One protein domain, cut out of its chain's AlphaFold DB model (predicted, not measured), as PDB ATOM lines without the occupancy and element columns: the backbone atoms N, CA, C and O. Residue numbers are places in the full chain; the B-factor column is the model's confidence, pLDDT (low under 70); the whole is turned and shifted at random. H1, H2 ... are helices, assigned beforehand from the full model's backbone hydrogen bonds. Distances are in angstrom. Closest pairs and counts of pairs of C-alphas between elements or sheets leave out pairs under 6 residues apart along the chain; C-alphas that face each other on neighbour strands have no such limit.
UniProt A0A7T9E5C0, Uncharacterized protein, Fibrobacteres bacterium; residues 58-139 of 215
ATOM      1  N   LYS A  58     145.485 198.334 135.017       84.69
ATOM      2  CA  LYS A  58     145.085 198.798 136.354       84.69
ATOM      3  C   LYS A  58     143.807 199.638 136.324       84.69
ATOM      4  O   LYS A  58     142.957 199.480 137.190       84.69
ATOM      5  N   ARG A  59     143.655 200.530 135.339       87.12
ATOM      6  CA  ARG A  59     142.465 201.387 135.201       87.12
ATOM      7  C   ARG A  59     141.244 200.574 134.789       87.12
ATOM      8  O   ARG A  59     140.171 200.802 135.330       87.12
ATOM      9  N   VAL A  60     141.429 199.613 133.884       90.31
ATOM     10  CA  VAL A  60     140.359 198.704 133.455       90.31
ATOM     11  C   VAL A  60     139.886 197.860 134.637       90.31
ATOM     12  O   VAL A  60     138.695 197.834 134.921       90.31
ATOM     13  N   LEU A  61     140.815 197.259 135.389       89.88
ATOM     14  CA  LEU A  61     140.498 196.459 136.573       89.88
ATOM     15  C   LEU A  61     139.735 197.275 137.627       89.88
ATOM     16  O   LEU A  61     138.713 196.817 138.128       89.88
ATOM     17  N   LEU A  62     140.202 198.489 137.938       90.88
ATOM     18  CA  LEU A  62     139.529 199.376 138.893       90.88
ATOM     19  C   LEU A  62     138.128 199.776 138.409       90.88
ATOM     20  O   LEU A  62     137.196 199.780 139.207       90.88
ATOM     21  N   GLY A  63     137.971 200.078 137.116       92.12
ATOM     22  CA  GLY A  63     136.675 200.409 136.522       92.12
ATOM     23  C   GLY A  63     135.685 199.247 136.606       92.12
ATOM     24  O   GLY A  63     134.562 199.433 137.069       92.12
ATOM     25  N   VAL A  64     136.119 198.038 136.240       93.19
ATOM     26  CA  VAL A  64     135.301 196.820 136.346       93.19
ATOM     27  C   VAL A  64     134.938 196.534 137.802       93.19
ATOM     28  O   VAL A  64     133.776 196.273 138.099       93.19
ATOM     29  N   GLY A  65     135.897 196.641 138.726       93.50
ATOM     30  CA  GLY A  65     135.647 196.453 140.154       93.50
ATOM     31  C   GLY A  65     134.602 197.422 140.702       93.50
ATOM     32  O   GLY A  65     133.662 197.006 141.372       93.50
ATOM     33  N   LEU A  66     134.716 198.707 140.357       93.25
ATOM     34  CA  LEU A  66     133.760 199.729 140.779       93.25
ATOM     35  C   LEU A  66     132.366 199.488 140.189       93.25
ATOM     36  O   LEU A  66     131.375 199.660 140.893       93.25
ATOM     37  N   MET A  67     132.283 199.032 138.936       95.25
ATOM     38  CA  MET A  67     131.016 198.649 138.312       95.25
ATOM     39  C   MET A  67     130.354 197.477 139.049       95.25
ATOM     40  O   MET A  67     129.169 197.552 139.371       95.25
ATOM     41  N   VAL A  68     131.113 196.421 139.364       95.94
ATOM     42  CA  VAL A  68     130.614 195.256 140.115       95.94
ATOM     43  C   VAL A  68     130.128 195.672 141.504       95.94
ATOM     44  O   VAL A  68     129.032 195.288 141.905       95.94
ATOM     45  N   TYR A  69     130.889 196.506 142.217       95.06
ATOM     46  CA  TYR A  69     130.483 197.011 143.530       95.06
ATOM     47  C   TYR A  69     129.249 197.911 143.475       95.06
ATOM     48  O   TYR A  69     128.394 197.809 144.351       95.06
ATOM     49  N   GLY A  70     129.122 198.746 142.441       95.12
ATOM     50  CA  GLY A  70     127.932 199.565 142.224       95.12
ATOM     51  C   GLY A  70     126.680 198.714 142.013       95.12
ATOM     52  O   GLY A  70     125.679 198.922 142.694       95.12
ATOM     53  N   LEU A  71     126.750 197.711 141.131       94.44
ATOM     54  CA  LEU A  71     125.632 196.792 140.885       94.44
ATOM     55  C   LEU A  71     125.269 195.979 142.130       94.44
ATOM     56  O   LEU A  71     124.090 195.850 142.452       94.44
ATOM     57  N   PHE A  72     126.272 195.482 142.857       95.06
ATOM     58  CA  PHE A  72     126.047 194.781 144.116       95.06
ATOM     59  C   PHE A  72     125.333 195.678 145.136       95.06
ATOM     60  O   PHE A  72     124.364 195.252 145.755       95.06
ATOM     61  N   ALA A  73     125.779 196.926 145.301       93.94
ATOM     62  CA  ALA A  73     125.183 197.852 146.259       93.94
ATOM     63  C   ALA A  73     123.724 198.191 145.908       93.94
ATOM     64  O   ALA A  73     122.880 198.243 146.801       93.94
ATOM     65  N   LEU A  74     123.417 198.388 144.620       94.00
ATOM     66  CA  LEU A  74     122.055 198.671 144.151       94.00
ATOM     67  C   LEU A  74     121.081 197.520 144.442       94.00
ATOM     68  O   LEU A  74     119.963 197.777 144.895       94.00
ATOM     69  N   ASP A  75     121.514 196.277 144.227       92.62
ATOM     70  CA  ASP A  75     120.710 195.084 144.521       92.62
ATOM     71  C   ASP A  75     120.609 194.829 146.031       92.62
ATOM     72  O   ASP A  75     119.523 194.553 146.541       92.62
ATOM     73  N   TRP A  76     121.698 195.036 146.781       90.75
ATOM     74  CA  TRP A  76     121.704 194.903 148.240       90.75
ATOM     75  C   TRP A  76     120.718 195.857 148.924       90.75
ATOM     76  O   TRP A  76     120.019 195.464 149.857       90.75
ATOM     77  N   MET A  77     120.639 197.103 148.447       90.50
ATOM     78  CA  MET A  77     119.687 198.104 148.936       90.50
ATOM     79  C   MET A  77     118.263 197.901 148.390       90.50
ATOM     80  O   MET A  77     117.378 198.685 148.721       90.50
ATOM     81  N   SER A  78     118.037 196.881 147.552       88.69
ATOM     82  CA  SER A  78     116.755 196.621 146.878       88.69
ATOM     83  C   SER A  78     116.236 197.816 146.063       88.69
ATOM     84  O   SER A  78     115.037 197.944 145.843       88.69
ATOM     85  N   VAL A  79     117.137 198.696 145.602       91.12
ATOM     86  CA  VAL A  79     116.790 199.826 144.720       91.12
ATOM     87  C   VAL A  79     116.550 199.312 143.306       91.12
ATOM     88  O   VAL A  79     115.616 199.733 142.631       91.12
ATOM     89  N   VAL A  80     117.407 198.392 142.861       92.75
ATOM     90  CA  VAL A  80     117.289 197.723 141.567       92.75
ATOM     91  C   VAL A  80     117.568 196.245 141.769       92.75
ATOM     92  O   VAL A  80     118.675 195.866 142.131       92.75
ATOM     93  N   GLU A  81     116.578 195.410 141.496       91.69
ATOM     94  CA  GLU A  81     116.688 193.961 141.562       91.69
ATOM     95  C   GLU A  81     117.106 193.388 140.211       91.69
ATOM     96  O   GLU A  81     116.516 193.690 139.169       91.69
ATOM     97  N   MET A  82     118.119 192.524 140.223       92.19
ATOM     98  CA  MET A  82     118.550 191.795 139.033       92.19
ATOM     99  C   MET A  82     117.660 190.568 138.797       92.19
ATOM    100  O   MET A  82     117.638 189.641 139.608       92.19
ATOM    101  N   LYS A  83     116.959 190.535 137.657       89.19
ATOM    102  CA  LYS A  83     116.123 189.397 137.231       89.19
ATOM    103  C   LYS A  83     116.937 188.300 136.544       89.19
ATOM    104  O   LYS A  83     116.632 187.121 136.682       89.19
ATOM    105  N   ALA A  84     118.003 188.669 135.834       88.94
ATOM    106  CA  ALA A  84     118.870 187.701 135.173       88.94
ATOM    107  C   ALA A  84     119.712 186.924 136.202       88.94
ATOM    108  O   ALA A  84     120.706 187.444 136.715       88.94
ATOM    109  N   ALA A  85     119.350 185.660 136.453       88.06
ATOM    110  CA  ALA A  85     120.020 184.782 137.418       88.06
ATOM    111  C   ALA A  85     121.543 184.716 137.203       88.06
ATOM    112  O   ALA A  85     122.321 184.876 138.143       88.06
ATOM    113  N   GLY A  86     121.981 184.555 135.949       89.81
ATOM    114  CA  GLY A  86     123.405 184.503 135.607       89.81
ATOM    115  C   GLY A  86     124.150 185.801 135.930       89.81
ATOM    116  O   GLY A  86     125.256 185.755 136.464       89.81
ATOM    117  N   LEU A  87     123.529 186.957 135.669       92.00
ATOM    118  CA  LEU A  87     124.117 188.262 135.980       92.00
ATOM    119  C   LEU A  87     124.212 188.472 137.493       92.00
ATOM    120  O   LEU A  87     125.261 188.882 137.981       92.00
ATOM    121  N   LYS A  88     123.147 188.145 138.234       92.94
ATOM    122  CA  LYS A  88     123.115 188.278 139.694       92.94
ATOM    123  C   LYS A  88     124.205 187.428 140.346       92.94
ATOM    124  O   LYS A  88     125.022 187.956 141.098       92.94
ATOM    125  N   THR A  89     124.302 186.153 139.976       92.88
ATOM    126  CA  THR A  89     125.360 185.258 140.465       92.88
ATOM    127  C   THR A  89     126.752 185.768 140.093       92.88
ATOM    128  O   THR A  89     127.639 185.784 140.943       92.88
ATOM    129  N   ALA A  90     126.953 186.248 138.860       94.38
ATOM    130  CA  ALA A  90     128.237 186.800 138.429       94.38
ATOM    131  C   ALA A  90     128.638 188.052 139.226       94.38
ATOM    132  O   ALA A  90     129.803 188.187 139.598       94.38
ATOM    133  N   VAL A  91     127.691 188.946 139.528       95.62
ATOM    134  CA  VAL A  91     127.939 190.152 140.333       95.62
ATOM    135  C   VAL A  91     128.264 189.791 141.780       95.62
ATOM    136  O   VAL A  91     129.249 190.292 142.312       95.62
ATOM    137  N   TYR A  92     127.489 188.906 142.412       94.38
ATOM    138  CA  TYR A  92     127.721 188.508 143.804       94.38
ATOM    139  C   TYR A  92     129.033 187.731 143.965       94.38
ATOM    140  O   TYR A  92     129.863 188.065 144.810       94.38
ATOM    141  N   LEU A  93     129.280 186.735 143.113       93.69
ATOM    142  CA  LEU A  93     130.528 185.977 143.145       93.69
ATOM    143  C   LEU A  93     131.727 186.860 142.774       93.69
ATOM    144  O   LEU A  93     132.777 186.790 143.411       93.69
ATOM    145  N   GLY A  94     131.552 187.733 141.778       94.38
ATOM    146  CA  GLY A  94     132.535 188.736 141.397       94.38
ATOM    147  C   GLY A  94     132.891 189.635 142.574       94.38
ATOM    148  O   GLY A  94     134.067 189.756 142.898       94.38
ATOM    149  N   ALA A  95     131.903 190.204 143.264       94.88
ATOM    150  CA  ALA A  95     132.116 191.041 144.443       94.88
ATOM    151  C   ALA A  95     132.863 190.284 145.553       94.88
ATOM    152  O   ALA A  95     133.787 190.838 146.154       94.88
ATOM    153  N   LEU A  96     132.526 189.012 145.781       93.94
ATOM    154  CA  LEU A  96     133.177 188.171 146.783       93.94
ATOM    155  C   LEU A  96     134.651 187.885 146.448       93.94
ATOM    156  O   LEU A  96     135.497 187.986 147.330       93.94
ATOM    157  N   ILE A  97     134.976 187.573 145.188       94.38
ATOM    158  CA  ILE A  97     136.344 187.239 144.745       94.38
ATOM    159  C   ILE A  97     137.202 188.496 144.533       94.38
ATOM    160  O   ILE A  97     138.379 188.517 144.892       94.38
ATOM    161  N   LEU A  98     136.634 189.566 143.969       94.62
ATOM    162  CA  LEU A  98     137.344 190.823 143.717       94.62
ATOM    163  C   LEU A  98     137.762 191.506 145.020       94.62
ATOM    164  O   LEU A  98     138.817 192.131 145.059       94.62
ATOM    165  N   SER A  99     136.988 191.361 146.098       94.62
ATOM    166  CA  SER A  99     137.284 192.005 147.383       94.62
ATOM    167  C   SER A  99     138.633 191.612 148.001       94.62
ATOM    168  O   SER A  99     139.446 192.513 148.218       94.62
ATOM    169  N   PRO A 100     138.962 190.327 148.234       94.81
ATOM    170  CA  PRO A 100     140.282 189.955 148.737       94.81
ATOM    171  C   PRO A 100     141.397 190.324 147.748       94.81
ATOM    172  O   PRO A 100     142.460 190.774 148.175       94.81
ATOM    173  N   ILE A 101     141.152 190.224 146.433       93.81
ATOM    174  CA  ILE A 101     142.121 190.634 145.405       93.81
ATOM    175  C   ILE A 101     142.439 192.128 145.532       93.81
ATOM    176  O   ILE A 101     143.611 192.502 145.559       93.81
ATOM    177  N   PHE A 102     141.428 192.991 145.650       94.00
ATOM    178  CA  PHE A 102     141.633 194.430 145.801       94.00
ATOM    179  C   PHE A 102     142.271 194.797 147.134       94.00
ATOM    180  O   PHE A 102     143.097 195.707 147.154       94.00
ATOM    181  N   VAL A 103     141.955 194.087 148.220       94.00
ATOM    182  CA  VAL A 103     142.625 194.283 149.513       94.00
ATOM    183  C   VAL A 103     144.116 193.982 149.395       94.00
ATOM    184  O   VAL A 103     144.937 194.831 149.745       94.00
ATOM    185  N   VAL A 104     144.482 192.834 148.818       92.69
ATOM    186  CA  VAL A 104     145.890 192.490 148.578       92.69
ATOM    187  C   VAL A 104     146.529 193.518 147.643       92.69
ATOM    188  O   VAL A 104     147.526 194.134 147.999       92.69
ATOM    189  N   LEU A 105     145.940 193.819 146.487       91.12
ATOM    190  CA  LEU A 105     146.499 194.820 145.571       91.12
ATOM    191  C   LEU A 105     146.639 196.206 146.212       91.12
ATOM    192  O   LEU A 105     147.579 196.936 145.897       91.12
ATOM    193  N   GLY A 106     145.740 196.582 147.119       90.00
ATOM    194  CA  GLY A 106     145.799 197.870 147.797       90.00
ATOM    195  C   GLY A 106     146.894 197.987 148.848       90.00
ATOM    196  O   GLY A 106     147.429 199.083 149.017       90.00
ATOM    197  N   ILE A 107     147.282 196.878 149.482       88.06
ATOM    198  CA  ILE A 107     148.429 196.841 150.399       88.06
ATOM    199  C   ILE A 107     149.741 197.056 149.624       88.06
ATOM    200  O   ILE A 107     150.599 197.816 150.071       88.06
ATOM    201  N   TRP A 108     149.882 196.444 148.442       87.19
ATOM    202  CA  TRP A 108     151.162 196.391 147.717       87.19
ATOM    203  C   TRP A 108     151.313 197.451 146.609       87.19
ATOM    204  O   TRP A 108     152.409 197.969 146.397       87.19
ATOM    205  N   PHE A 109     150.237 197.794 145.892       86.31
ATOM    206  CA  PHE A 109     150.315 198.539 144.627       86.31
ATOM    207  C   PHE A 109     149.502 199.838 144.573       86.31
ATOM    208  O   PHE A 109     149.912 200.759 143.863       86.31
ATOM    209  N   LEU A 110     148.361 199.939 145.266       82.25
ATOM    210  CA  LEU A 110     147.494 201.121 145.152       82.25
ATOM    211  C   LEU A 110     148.004 202.285 146.017       82.25
ATOM    212  O   LEU A 110     148.310 202.138 147.205       82.25
ATOM    213  N   ARG A 111     148.056 203.480 145.420       84.00
ATOM    214  CA  ARG A 111     148.482 204.729 146.073       84.00
ATOM    215  C   ARG A 111     147.465 205.847 145.826       84.00
ATOM    216  O   ARG A 111     146.780 205.858 144.804       84.00
ATOM    217  N   GLY A 112     147.380 206.796 146.762       86.75
ATOM    218  CA  GLY A 112     146.498 207.966 146.660       86.75
ATOM    219  C   GLY A 112     145.019 207.594 146.502       86.75
ATOM    220  O   GLY A 112     144.527 206.700 147.189       86.75
ATOM    221  N   LEU A 113     144.328 208.251 145.562       82.31
ATOM    222  CA  LEU A 113     142.884 208.108 145.321       82.31
ATOM    223  C   LEU A 113     142.455 206.674 144.959       82.31
ATOM    224  O   LEU A 113     141.323 206.278 145.214       82.31
ATOM    225  N   GLN A 114     143.365 205.857 144.422       82.06
ATOM    226  CA  GLN A 114     143.069 204.463 144.073       82.06
ATOM    227  C   GLN A 114     142.776 203.593 145.301       82.06
ATOM    228  O   GLN A 114     142.102 202.574 145.180       82.06
ATOM    229  N   ARG A 115     143.233 204.003 146.493       85.69
ATOM    230  CA  ARG A 115     142.908 203.313 147.748       85.69
ATOM    231  C   ARG A 115     141.437 203.445 148.137       85.69
ATOM    232  O   ARG A 115     140.995 202.670 148.972       85.69
ATOM    233  N   LEU A 116     140.660 204.342 147.520       88.19
ATOM    234  CA  LEU A 116     139.219 204.431 147.782       88.19
ATOM    235  C   LEU A 116     138.473 203.136 147.436       88.19
ATOM    236  O   LEU A 116     137.480 202.833 148.086       88.19
ATOM    237  N   VAL A 117     138.980 202.327 146.496       88.25
ATOM    238  CA  VAL A 117     138.399 201.011 146.161       88.25
ATOM    239  C   VAL A 117     138.526 200.005 147.314       88.25
ATOM    240  O   VAL A 117     137.761 199.047 147.382       88.25
ATOM    241  N   LEU A 118     139.424 200.243 148.277       91.00
ATOM    242  CA  LEU A 118     139.533 199.405 149.473       91.00
ATOM    243  C   LEU A 118     138.328 199.538 150.400       91.00
ATOM    244  O   LEU A 118     137.998 198.575 151.082       91.00
ATOM    245  N   VAL A 119     137.670 200.698 150.426       92.06
ATOM    246  CA  VAL A 119     136.521 200.936 151.309       92.06
ATOM    247  C   VAL A 119     135.376 199.962 151.003       92.06
ATOM    248  O   VAL A 119     135.005 199.214 151.910       92.06
ATOM    249  N   PRO A 120     134.844 199.879 149.763       92.81
ATOM    250  CA  PRO A 120     133.808 198.900 149.450       92.81
ATOM    251  C   PRO A 120     134.321 197.459 149.558       92.81
ATOM    252  O   PRO A 120     133.584 196.604 150.031       92.81
ATOM    253  N   ALA A 121     135.582 197.180 149.204       93.88
ATOM    254  CA  ALA A 121     136.143 195.830 149.303       93.88
ATOM    255  C   ALA A 121     136.178 195.305 150.753       93.88
ATOM    256  O   ALA A 121     135.741 194.190 151.025       93.88
ATOM    257  N   ILE A 122     136.661 196.117 151.699       94.12
ATOM    258  CA  ILE A 122     136.702 195.758 153.122       94.12
ATOM    259  C   ILE A 122     135.283 195.671 153.686       94.12
ATOM    260  O   ILE A 122     134.974 194.721 154.401       94.12
ATOM    261  N   LEU A 123     134.411 196.624 153.341       93.94
ATOM    262  CA  LEU A 123     133.021 196.618 153.790       93.94
ATOM    263  C   LEU A 123     132.300 195.337 153.355       93.94
ATOM    264  O   LEU A 123     131.590 194.746 154.158       93.94
ATOM    265  N   LEU A 124     132.517 194.878 152.121       92.38
ATOM    266  CA  LEU A 124     131.930 193.638 151.617       92.38
ATOM    267  C   LEU A 124     132.460 192.401 152.327       92.38
ATOM    268  O   LEU A 124     131.677 191.512 152.651       92.38
ATOM    269  N   LEU A 125     133.764 192.350 152.611       92.38
ATOM    270  CA  LEU A 125     134.337 191.258 153.396       92.38
ATOM    271  C   LEU A 125     133.706 191.203 154.791       92.38
ATOM    272  O   LEU A 125     133.242 190.143 155.205       92.38
ATOM    273  N   LEU A 126     133.608 192.346 155.474       93.62
ATOM    274  CA  LEU A 126     132.966 192.437 156.788       93.62
ATOM    275  C   LEU A 126     131.481 192.070 156.726       93.62
ATOM    276  O   LEU A 126     131.006 191.305 157.560       93.62
ATOM    277  N   LEU A 127     130.760 192.561 155.717       91.88
ATOM    278  CA  LEU A 127     129.350 192.250 155.501       91.88
ATOM    279  C   LEU A 127     129.140 190.748 155.283       91.88
ATOM    280  O   LEU A 127     128.261 190.162 155.904       91.88
ATOM    281  N   SER A 128     129.962 190.115 154.441       89.44
ATOM    282  CA  SER A 128     129.879 188.675 154.170       89.44
ATOM    283  C   SER A 128     130.198 187.831 155.407       89.44
ATOM    284  O   SER A 128     129.555 186.807 155.634       89.44
ATOM    285  N   ALA A 129     131.133 188.288 156.246       90.38
ATOM    286  CA  ALA A 129     131.451 187.640 157.513       90.38
ATOM    287  C   ALA A 129     130.324 187.806 158.546       90.38
ATOM    288  O   ALA A 129     130.043 186.869 159.286       90.38
ATOM    289  N   PHE A 130     129.668 188.971 158.583       92.81
ATOM    290  CA  PHE A 130     128.597 189.271 159.538       92.81
ATOM    291  C   PHE A 130     127.272 188.583 159.190       92.81
ATOM    292  O   PHE A 130     126.627 188.014 160.062       92.81
ATOM    293  N   VAL A 131     126.867 188.632 157.918       88.50
ATOM    294  CA  VAL A 131     125.635 187.989 157.423       88.50
ATOM    295  C   VAL A 131     125.780 186.466 157.425       88.50
ATOM    296  O   VAL A 131     124.801 185.750 157.580       88.50
ATOM    297  N   GLY A 132     127.009 185.972 157.291       88.12
ATOM    298  CA  GLY A 132     127.307 184.555 157.190       88.12
ATOM    299  C   GLY A 132     127.309 184.071 155.733       88.12
ATOM    300  O   GLY A 132     126.578 184.587 154.881       88.12
ATOM    301  N   PRO A 133     128.133 183.055 155.418       83.50
ATOM    302  CA  PRO A 133     128.352 182.614 154.042       83.50
ATOM    303  C   PRO A 133     127.102 181.993 153.407       83.50
ATOM    304  O   PRO A 133     126.869 182.179 152.216       83.50
ATOM    305  N   LEU A 134     126.282 181.286 154.190       85.50
ATOM    306  CA  LEU A 134     125.063 180.640 153.691       85.50
ATOM    307  C   LEU A 134     123.996 181.670 153.307       85.50
ATOM    308  O   LEU A 134     123.451 181.605 152.210       85.50
ATOM    309  N   ASP A 135     123.757 182.670 154.156       85.44
ATOM    310  CA  ASP A 135     122.782 183.726 153.871       85.44
ATOM    311  C   ASP A 135     123.228 184.628 152.716       85.44
ATOM    312  O   ASP A 135     122.401 185.085 151.923       85.44
ATOM    313  N   TYR A 136     124.539 184.842 152.569       87.19
ATOM    314  CA  TYR A 136     125.093 185.527 151.405       87.19
ATOM    315  C   TYR A 136     124.837 184.752 150.102       87.19
ATOM    316  O   TYR A 136     124.407 185.343 149.112       87.19
ATOM    317  N   LEU A 137     125.050 183.430 150.108       86.00
ATOM    318  CA  LEU A 137     124.775 182.559 148.958       86.00
ATOM    319  C   LEU A 137     123.280 182.516 148.621       86.00
ATOM    320  O   LEU A 137     122.916 182.631 147.454       86.00
ATOM    321  N   ASN A 138     122.408 182.433 149.626       85.31
ATOM    322  CA  ASN A 138     120.958 182.408 149.419       85.31
ATOM    323  C   ASN A 138     120.448 183.690 148.736       85.31
ATOM    324  O   ASN A 138     119.550 183.640 147.896       85.31
ATOM    325  N   ARG A 139     121.068 184.845 149.014       85.88
ATOM    326  CA  ARG A 139     120.731 186.119 148.352       85.88
ATOM    327  C   ARG A 139     121.098 186.172 146.869       85.88
ATOM    328  O   ARG A 139     120.553 187.018 146.159       85.88
TER     329      ARG A 139
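AT A GLANCE: This is residues 58 to 139 of the 215 residues of an uncharacterized protein of Fibrobacteres bacterium (UniProt A0A7T9E5C0). The long, kinked helix H2 crosses H1 and H3, the three centres making a triangle; short H4 turns off the end of H3 toward H2, and residues 129 to 135 at that corner stick out. The printed part has 82 residues with four named helices, H1 to H4 in order, and no named strand: all helix. It is compact, with a radius of gyration of the C-alphas of 12.8 A, spanning 36 by 25 by 19 A.

HOW THE PARTS SIT: Start at H1, residues 58 to 76; it touches H2, residues 85 to 108, at a steep tilt of 50 degrees, closest at the C-alphas of Val 68 and Val 91, 5.8 A. H2 touches H3, residues 112 to 131, closest at C-alphas 99 and 121, 4.4 A. H4, residues 133 to 138, is apart from H1. O i to N i+4 pairs are within hydrogen-bond range throughout H1 and H4, 18 of 20 in H2 and 11 of 16 in H3.

IN THESE COORDINATES: Find C-alpha 58 at (145.085, 198.798, 136.354); H1 runs 26.5 A from there, H2 34.8 A and H3 30.8 A. H4 ends at C-alpha 138, (120.958, 182.408, 149.419).

THE WHOLE: The printed part has no cut, and no printed residue is under pLDDT 70.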